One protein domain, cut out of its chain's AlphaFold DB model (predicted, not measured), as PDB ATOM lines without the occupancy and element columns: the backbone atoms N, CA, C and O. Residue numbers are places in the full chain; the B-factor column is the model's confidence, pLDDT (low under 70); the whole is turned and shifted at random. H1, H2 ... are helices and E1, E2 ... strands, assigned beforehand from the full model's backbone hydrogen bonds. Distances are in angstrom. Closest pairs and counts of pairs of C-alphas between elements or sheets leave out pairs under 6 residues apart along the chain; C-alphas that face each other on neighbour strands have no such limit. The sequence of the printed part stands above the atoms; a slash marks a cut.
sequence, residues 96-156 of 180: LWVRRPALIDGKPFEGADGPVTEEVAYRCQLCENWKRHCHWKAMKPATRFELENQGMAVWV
ATOM      1  N   LEU A  96     -29.992  33.132 -33.305       94.25
ATOM      2  CA  LEU A  96     -30.394  31.771 -32.969       94.25
ATOM      3  C   LEU A  96     -30.797  31.750 -31.495       94.25
ATOM      4  O   LEU A  96     -30.017  32.156 -30.631       94.25
ATOM      5  N   TRP A  97     -32.012  31.303 -31.209       93.88
ATOM      6  CA  TRP A  97     -32.507  31.133 -29.849       93.88
ATOM      7  C   TRP A  97     -32.381  29.677 -29.440       93.88
ATOM      8  O   TRP A  97     -32.570  28.779 -30.258       93.88
ATOM      9  N   VAL A  98     -32.015  29.458 -28.184       93.06
ATOM     10  CA  VAL A  98     -31.722  28.132 -27.662       93.06
ATOM     11  C   VAL A  98     -32.299  27.975 -26.271       93.06
ATOM     12  O   VAL A  98     -32.157  28.868 -25.441       93.06
ATOM     13  N   ARG A  99     -32.886  26.811 -25.998       88.88
ATOM     14  CA  ARG A  99     -33.355  26.420 -24.672       88.88
ATOM     15  C   ARG A  99     -32.416  25.345 -24.167       88.88
ATOM     16  O   ARG A  99     -32.207  24.325 -24.828       88.88
ATOM     17  N   ARG A 100     -31.823  25.597 -23.010       87.38
ATOM     18  CA  ARG A 100     -30.854  24.701 -22.376       87.38
ATOM     19  C   ARG A 100     -31.117  24.621 -20.874       87.38
ATOM     20  O   ARG A 100     -31.799  25.499 -20.351       87.38
ATOM     21  N   PRO A 101     -30.582  23.614 -20.167       88.38
ATOM     22  CA  PRO A 101     -30.611  23.604 -18.710       88.38
ATOM     23  C   PRO A 101     -29.951  24.869 -18.158       88.38
ATOM     24  O   PRO A 101     -28.858  25.236 -18.597       88.38
ATOM     25  N   ALA A 102     -30.613  25.533 -17.215       89.31
ATOM     26  CA  ALA A 102     -30.023  26.641 -16.485       89.31
ATOM     27  C   ALA A 102     -28.819  26.121 -15.697       89.31
ATOM     28  O   ALA A 102     -28.898  25.065 -15.068       89.31
ATOM     29  N   LEU A 103     -27.696  26.836 -15.756       88.06
ATOM     30  CA  LEU A 103     -26.468  26.433 -15.077       88.06
ATOM     31  C   LEU A 103     -26.169  27.382 -13.914       88.06
ATOM     32  O   LEU A 103     -26.074  28.590 -14.116       88.06
ATOM     33  N   ILE A 104     -25.941  26.828 -12.724       87.81
ATOM     34  CA  ILE A 104     -25.356  27.534 -11.576       87.81
ATOM     35  C   ILE A 104     -23.994  26.897 -11.310       87.81
ATOM     36  O   ILE A 104     -23.888  25.680 -11.172       87.81
ATOM     37  N   ASP A 105     -22.932  27.704 -11.337       89.12
ATOM     38  CA  ASP A 105     -21.540  27.244 -11.200       89.12
ATOM     39  C   ASP A 105     -21.168  26.089 -12.154       89.12
ATOM     40  O   ASP A 105     -20.429  25.163 -11.817       89.12
ATOM     41  N   GLY A 106     -21.712  26.135 -13.375       84.50
ATOM     42  CA  GLY A 106     -21.464  25.139 -14.421       84.50
ATOM     43  C   GLY A 106     -22.224  23.821 -14.251       84.50
ATOM     44  O   GLY A 106     -22.017  22.907 -15.048       84.50
ATOM     45  N   LYS A 107     -23.110  23.709 -13.256       86.38
ATOM     46  CA  LYS A 107     -23.946  22.526 -13.024       86.38
ATOM     47  C   LYS A 107     -25.413  22.826 -13.340       86.38
ATOM     48  O   LYS A 107     -25.859  23.935 -13.044       86.38
ATOM     49  N   PRO A 108     -26.162  21.871 -13.923       86.75
ATOM     50  CA  PRO A 108     -27.599  22.013 -14.119       86.75
ATOM     51  C   PRO A 108     -28.303  22.358 -12.809       86.75
ATOM     52  O   PRO A 108     -28.051  21.733 -11.779       86.75
ATOM     53  N   PHE A 109     -29.162  23.367 -12.859       88.69
ATOM     54  CA  PHE A 109     -29.980  23.781 -11.737       88.69
ATOM     55  C   PHE A 109     -31.309  23.028 -11.746       88.69
ATOM     56  O   PHE A 109     -32.060  23.064 -12.726       88.69
ATOM     57  N   GLU A 110     -31.599  22.365 -10.633       89.69
ATOM     58  CA  GLU A 110     -32.874  21.703 -10.384       89.69
ATOM     59  C   GLU A 110     -33.689  22.552  -9.410       89.69
ATOM     60  O   GLU A 110     -33.238  22.886  -8.312       89.69
ATOM     61  N   GLY A 111     -34.882  22.946  -9.847       86.25
ATOM     62  CA  GLY A 111     -35.872  23.603  -9.009       86.25
ATOM     63  C   GLY A 111     -36.747  22.577  -8.290       86.25
ATOM     64  O   GLY A 111     -36.591  21.369  -8.460       86.25
ATOM     65  N   ALA A 112     -37.720  23.067  -7.520       85.50
ATOM     66  CA  ALA A 112     -38.678  22.209  -6.817       85.50
ATOM     67  C   ALA A 112     -39.488  21.300  -7.767       85.50
ATOM     68  O   ALA A 112     -39.830  20.181  -7.398       85.50
ATOM     69  N   ASP A 113     -39.733  21.765  -8.995       88.12
ATOM     70  CA  ASP A 113     -40.545  21.078 -10.008       88.12
ATOM     71  C   ASP A 113     -39.703  20.344 -11.074       88.12
ATOM     72  O   ASP A 113     -40.227  19.916 -12.103       88.12
ATOM     73  N   GLY A 114     -38.389  20.204 -10.850       83.81
ATOM     74  CA  GLY A 114     -37.462  19.523 -11.758       83.81
ATOM     75  C   GLY A 114     -36.463  20.453 -12.467       83.81
ATOM     76  O   GLY A 114     -36.185  21.558 -11.988       83.81
ATOM     77  N   PRO A 115     -35.866  20.008 -13.592       84.31
ATOM     78  CA  PRO A 115     -34.811  20.745 -14.283       84.31
ATOM     79  C   PRO A 115     -35.291  22.113 -14.767       84.31
ATOM     80  O   PRO A 115     -36.231  22.218 -15.559       84.31
ATOM     81  N   VAL A 116     -34.607  23.171 -14.338       89.44
ATOM     82  CA  VAL A 116     -34.896  24.524 -14.813       89.44
ATOM     83  C   VAL A 116     -34.207  24.722 -16.153       89.44
ATOM     84  O   VAL A 116     -33.035  24.382 -16.326       89.44
ATOM     85  N   THR A 117     -34.928  25.291 -17.115       89.75
ATOM     86  CA  THR A 117     -34.366  25.658 -18.416       89.75
ATOM     87  C   THR A 117     -34.291  27.170 -18.557       89.75
ATOM     88  O   THR A 117     -35.115  27.899 -18.010       89.75
ATOM     89  N   GLU A 118     -33.287  27.641 -19.285       89.44
ATOM     90  CA  GLU A 118     -33.126  29.041 -19.664       89.44
ATOM     91  C   GLU A 118     -33.151  29.189 -21.185       89.44
ATOM     92  O   GLU A 118     -32.789  28.269 -21.928       89.44
ATOM     93  N   GLU A 119     -33.564  30.370 -21.640       91.44
ATOM     94  CA  GLU A 119     -33.492  30.761 -23.043       91.44
ATOM     95  C   GLU A 119     -32.292  31.676 -23.263       91.44
ATOM     96  O   GLU A 119     -32.136  32.706 -22.605       91.44
ATOM     97  N   VAL A 120     -31.439  31.302 -24.211       92.25
ATOM     98  CA  VAL A 120     -30.196  32.005 -24.513       92.25
ATOM     99  C   VAL A 120     -30.141  32.309 -25.998       92.25
ATOM    100  O   VAL A 120     -30.434  31.461 -26.838       92.25
ATOM    101  N   ALA A 121     -29.740  33.536 -26.321       93.50
ATOM    102  CA  ALA A 121     -29.560  33.983 -27.692       93.50
ATOM    103  C   ALA A 121     -28.086  33.903 -28.112       93.50
ATOM    104  O   ALA A 121     -27.181  34.335 -27.390       93.50
ATOM    105  N   TYR A 122     -27.864  33.410 -29.323       94.69
ATOM    106  CA  TYR A 122     -26.586  33.397 -30.018       94.69
ATOM    107  C   TYR A 122     -26.709  34.215 -31.299       94.69
ATOM    108  O   TYR A 122     -27.756  34.231 -31.948       94.69
ATOM    109  N   ARG A 123     -25.629  34.884 -31.700       94.69
ATOM    110  CA  ARG A 123     -25.577  35.489 -33.035       94.69
ATOM    111  C   ARG A 123     -25.173  34.424 -34.049       94.69
ATOM    112  O   ARG A 123     -24.232  33.671 -33.803       94.69
ATOM    113  N   CYS A 124     -25.855  34.385 -35.188       93.94
ATOM    114  CA  CYS A 124     -25.507  33.477 -36.274       93.94
ATOM    115  C   CYS A 124     -24.083  33.771 -36.757       93.94
ATOM    116  O   CYS A 124     -23.754  34.911 -37.094       93.94
ATOM    117  N   GLN A 125     -23.237  32.745 -36.780       94.88
ATOM    118  CA  GLN A 125     -21.844  32.865 -37.203       94.88
ATOM    119  C   GLN A 125     -21.690  32.988 -38.724       94.88
ATOM    120  O   GLN A 125     -20.697  33.545 -39.186       94.88
ATOM    121  N   LEU A 126     -22.669  32.505 -39.499       93.25
ATOM    122  CA  LEU A 126     -22.590  32.451 -40.963       93.25
ATOM    123  C   LEU A 126     -23.099  33.715 -41.673       93.25
ATOM    124  O   LEU A 126     -22.976  33.820 -42.889       93.25
ATOM    125  N   CYS A 127     -23.690  34.674 -40.954       91.00
ATOM    126  CA  CYS A 127     -24.188  35.912 -41.555       91.00
ATOM    127  C   CYS A 127     -23.974  37.125 -40.646       91.00
ATOM    128  O   CYS A 127     -23.616  37.004 -39.475       91.00
ATOM    129  N   GLU A 128     -24.236  38.316 -41.184       90.31
ATOM    130  CA  GLU A 128     -24.125  39.582 -40.452       90.31
ATOM    131  C   GLU A 128     -25.480  40.194 -40.068       90.31
ATOM    132  O   GLU A 128     -25.528  41.299 -39.531       90.31
ATOM    133  N   ASN A 129     -26.585  39.470 -40.277       88.81
ATOM    134  CA  ASN A 129     -27.941  39.942 -39.972       88.81
ATOM    135  C   ASN A 129     -28.118  40.360 -38.494       88.81
ATOM    136  O   ASN A 129     -28.924  41.239 -38.193       88.81
ATOM    137  N   TRP A 130     -27.317  39.805 -37.573       89.12
ATOM    138  CA  TRP A 130     -27.301  40.180 -36.150       89.12
ATOM    139  C   TRP A 130     -26.900  41.640 -35.898       89.12
ATOM    140  O   TRP A 130     -27.285  42.191 -34.866       89.12
ATOM    141  N   LYS A 131     -26.175  42.295 -36.822       86.62
ATOM    142  CA  LYS A 131     -25.754  43.703 -36.682       86.62
ATOM    143  C   LYS A 131     -26.938  44.668 -36.570       86.62
ATOM    144  O   LYS A 131     -26.778  45.759 -36.033       86.62
ATOM    145  N   ARG A 132     -28.128  44.255 -37.023       81.12
ATOM    146  CA  ARG A 132     -29.388  45.002 -36.856       81.12
ATOM    147  C   ARG A 132     -29.919  44.989 -35.429       81.12
ATOM    148  O   ARG A 132     -30.729  45.835 -35.075       81.12
ATOM    149  N   HIS A 133     -29.511  44.002 -34.641       81.62
ATOM    150  CA  HIS A 133     -30.119  43.705 -33.351       81.62
ATOM    151  C   HIS A 133     -29.181  44.012 -32.188       81.62
ATOM    152  O   HIS A 133     -29.636  44.463 -31.140       81.62
ATOM    153  N   CYS A 134     -27.879  43.751 -32.335       79.94
ATOM    154  CA  CYS A 134     -26.941  43.907 -31.230       79.94
ATOM    155  C   CYS A 134     -25.494  44.166 -31.674       79.94
ATOM    156  O   CYS A 134     -25.083  43.898 -32.804       79.94
ATOM    157  N   HIS A 135     -24.691  44.676 -30.736       79.44
ATOM    158  CA  HIS A 135     -23.245  44.805 -30.896       79.44
ATOM    159  C   HIS A 135     -22.572  43.418 -30.882       79.44
ATOM    160  O   HIS A 135     -22.973  42.537 -30.125       79.44
ATOM    161  N   TRP A 136     -21.483  43.228 -31.635       76.75
ATOM    162  CA  TRP A 136     -20.826  41.919 -31.827       76.75
ATOM    163  C   TRP A 136     -20.340  41.221 -30.541       76.75
ATOM    164  O   TRP A 136     -20.133  40.008 -30.538       76.75
ATOM    165  N   LYS A 137     -20.147  41.989 -29.460       83.06
ATOM    166  CA  LYS A 137     -19.769  41.495 -28.121       83.06
ATOM    167  C   LYS A 137     -20.955  41.081 -27.245       83.06
ATOM    168  O   LYS A 137     -20.734  40.452 -26.219       83.06
ATOM    169  N   ALA A 138     -22.180  41.468 -27.599       81.62
ATOM    170  CA  ALA A 138     -23.354  41.242 -26.760       81.62
ATOM    171  C   ALA A 138     -23.794  39.769 -26.750       81.62
ATOM    172  O   ALA A 138     -24.359  39.309 -25.765       81.62
ATOM    173  N   MET A 139     -23.527  39.029 -27.832       89.38
ATOM    174  CA  MET A 139     -23.917  37.626 -27.987       89.38
ATOM    175  C   MET A 139     -22.754  36.792 -28.521       89.38
ATOM    176  O   MET A 139     -21.980  37.241 -29.375       89.38
ATOM    177  N   LYS A 140     -22.648  35.553 -28.032       93.38
ATOM    178  CA  LYS A 140     -21.663  34.590 -28.534       93.38
ATOM    179  C   LYS A 140     -22.044  34.150 -29.956       93.38
ATOM    180  O   LYS A 140     -23.235  33.969 -30.219       93.38
ATOM    181  N   PRO A 141     -21.074  34.010 -30.876       95.62
ATOM    182  CA  PRO A 141     -21.328  33.417 -32.182       95.62
ATOM    183  C   PRO A 141     -21.561  31.911 -32.054       95.62
ATOM    184  O   PRO A 141     -20.923  31.269 -31.220       95.62
ATOM    185  N   ALA A 142     -22.460  31.377 -32.876       95.81
ATOM    186  CA  ALA A 142     -22.627  29.943 -33.090       95.81
ATOM    187  C   ALA A 142     -23.339  29.670 -34.425       95.81
ATOM    188  O   ALA A 142     -24.003  30.552 -34.989       95.81
ATOM    189  N   THR A 143     -23.225  28.440 -34.906       95.62
ATOM    190  CA  THR A 143     -24.105  27.848 -35.925       95.62
ATOM    191  C   THR A 143     -25.206  27.013 -35.255       95.62
ATOM    192  O   THR A 143     -25.029  26.502 -34.148       95.62
ATOM    193  N   ARG A 144     -26.359  26.869 -35.911       94.00
ATOM    194  CA  ARG A 144     -27.448  25.954 -35.539       94.00
ATOM    195  C   ARG A 144     -26.912  24.530 -35.426       94.00
ATOM    196  O   ARG A 144     -27.135  23.897 -34.400       94.00
ATOM    197  N   PHE A 145     -26.113  24.079 -36.393       92.25
ATOM    198  CA  PHE A 145     -25.498  22.747 -36.367       92.25
ATOM    199  C   PHE A 145     -24.633  22.495 -35.117       92.25
ATOM    200  O   PHE A 145     -24.725  21.436 -34.494       92.25
ATOM    201  N   GLU A 146     -23.795  23.454 -34.707       94.00
ATOM    202  CA  GLU A 146     -22.979  23.324 -33.488       94.00
ATOM    203  C   GLU A 146     -23.834  23.216 -32.222       94.00
ATOM    204  O   GLU A 146     -23.504  22.441 -31.321       94.00
ATOM    205  N   LEU A 147     -24.915  23.993 -32.144       93.50
ATOM    206  CA  LEU A 147     -25.828  24.016 -31.002       93.50
ATOM    207  C   LEU A 147     -26.669  22.731 -30.926       93.50
ATOM    208  O   LEU A 147     -26.788  22.130 -29.858       93.50
ATOM    209  N   GLU A 148     -27.182  22.251 -32.059       91.06
ATOM    210  CA  GLU A 148     -27.923  20.986 -32.151       91.06
ATOM    211  C   GLU A 148     -27.029  19.781 -31.820       91.06
ATOM    212  O   GLU A 148     -27.444  18.862 -31.109       91.06
ATOM    213  N   ASN A 149     -25.756  19.796 -32.234       91.06
ATOM    214  CA  ASN A 149     -24.802  18.746 -31.867       91.06
ATOM    215  C   ASN A 149     -24.540  18.672 -30.360       91.06
ATOM    216  O   ASN A 149     -24.360  17.568 -29.831       91.06
ATOM    217  N   GLN A 150     -24.592  19.815 -29.671       87.81
ATOM    218  CA  GLN A 150     -24.542  19.909 -28.207       87.81
ATOM    219  C   GLN A 150     -25.843  19.442 -27.529       87.81
ATOM    220  O   GLN A 150     -25.936  19.474 -26.305       87.81
ATOM    221  N   GLY A 151     -26.837  18.986 -28.298       86.12
ATOM    222  CA  GLY A 151     -28.129  18.525 -27.791       86.12
ATOM    223  C   GLY A 151     -29.063  19.667 -27.399       86.12
ATOM    224  O   GLY A 151     -29.979  19.454 -26.611       86.12
ATOM    225  N   MET A 152     -28.822  20.882 -27.896       86.88
ATOM    226  CA  MET A 152     -29.670  22.025 -27.589       86.88
ATOM    227  C   MET A 152     -30.806  22.159 -28.607       86.88
ATOM    228  O   MET A 152     -30.607  21.951 -29.802       86.88
ATOM    229  N   ALA A 153     -31.992  22.551 -28.138       88.00
ATOM    230  CA  ALA A 153     -33.122  22.856 -29.012       88.00
ATOM    231  C   ALA A 153     -32.976  24.287 -29.551       88.00
ATOM    232  O   ALA A 153     -33.048  25.241 -28.770       88.00
ATOM    233  N   VAL A 154     -32.750  24.426 -30.860       90.00
ATOM    234  CA  VAL A 154     -32.505  25.709 -31.539       90.00
ATOM    235  C   VAL A 154     -33.734  26.139 -32.337       90.00
ATOM    236  O   VAL A 154     -34.342  25.326 -33.030       90.00
ATOM    237  N   TRP A 155     -34.079  27.424 -32.290       90.44
ATOM    238  CA  TRP A 155     -35.134  28.009 -33.118       90.44
ATOM    239  C   TRP A 155     -34.837  29.460 -33.493       90.44
ATOM    240  O   TRP A 155     -33.971  30.129 -32.923       90.44
ATOM    241  N   VAL A 156     -35.609  29.966 -34.449       85.88
ATOM    242  CA  VAL A 156     -35.620  31.369 -34.862       85.88
ATOM    243  C   VAL A 156     -36.986  31.978 -34.524       85.88
ATOM    244  O   VAL A 156     -38.019  31.312 -34.597       85.88
TER     245      VAL A 156
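This is residues 96 to 156 of the 180 residues of an uncharacterized protein of Verrucomicrobia bacterium (UniProt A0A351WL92). A three-stranded sheet has H2 over one face, the long link 102 to 116 beyond one end and H1 near the other. Under half of the 61 printed residues, mixed in class, are in E1, E2, H1, H2, E3. The antiparallel sheet runs E2, E1, E3; the loose whole, radius of gyration of the C-alphas 13.1 A, spans 40 by 22 by 18 A.

Find E1, residues 96 to 101, in a hairpin with E2, residues 117 to 124: N 98 and O 120, 2.9 A, are within hydrogen-bond range. E3, residues 153 to 155, is antiparallel to E1, N 97 to O 155 being 2.9 A. H2, residues 144 to 149, every O i to N i+4 pair within range, is on the sheet, height 8.5 A; H1, residues 129 to 132, only grazes it. E2, H1 H2, E3 is a split strand-helix-strand unit, E1 between its strands.

E1 begins at C-alpha 96 (-30.394, 31.771, -32.969); E3 ends at C-alpha 155 (-35.134, 28.009, -33.118); E2 spans 21.4 A.

The printed part has no cut.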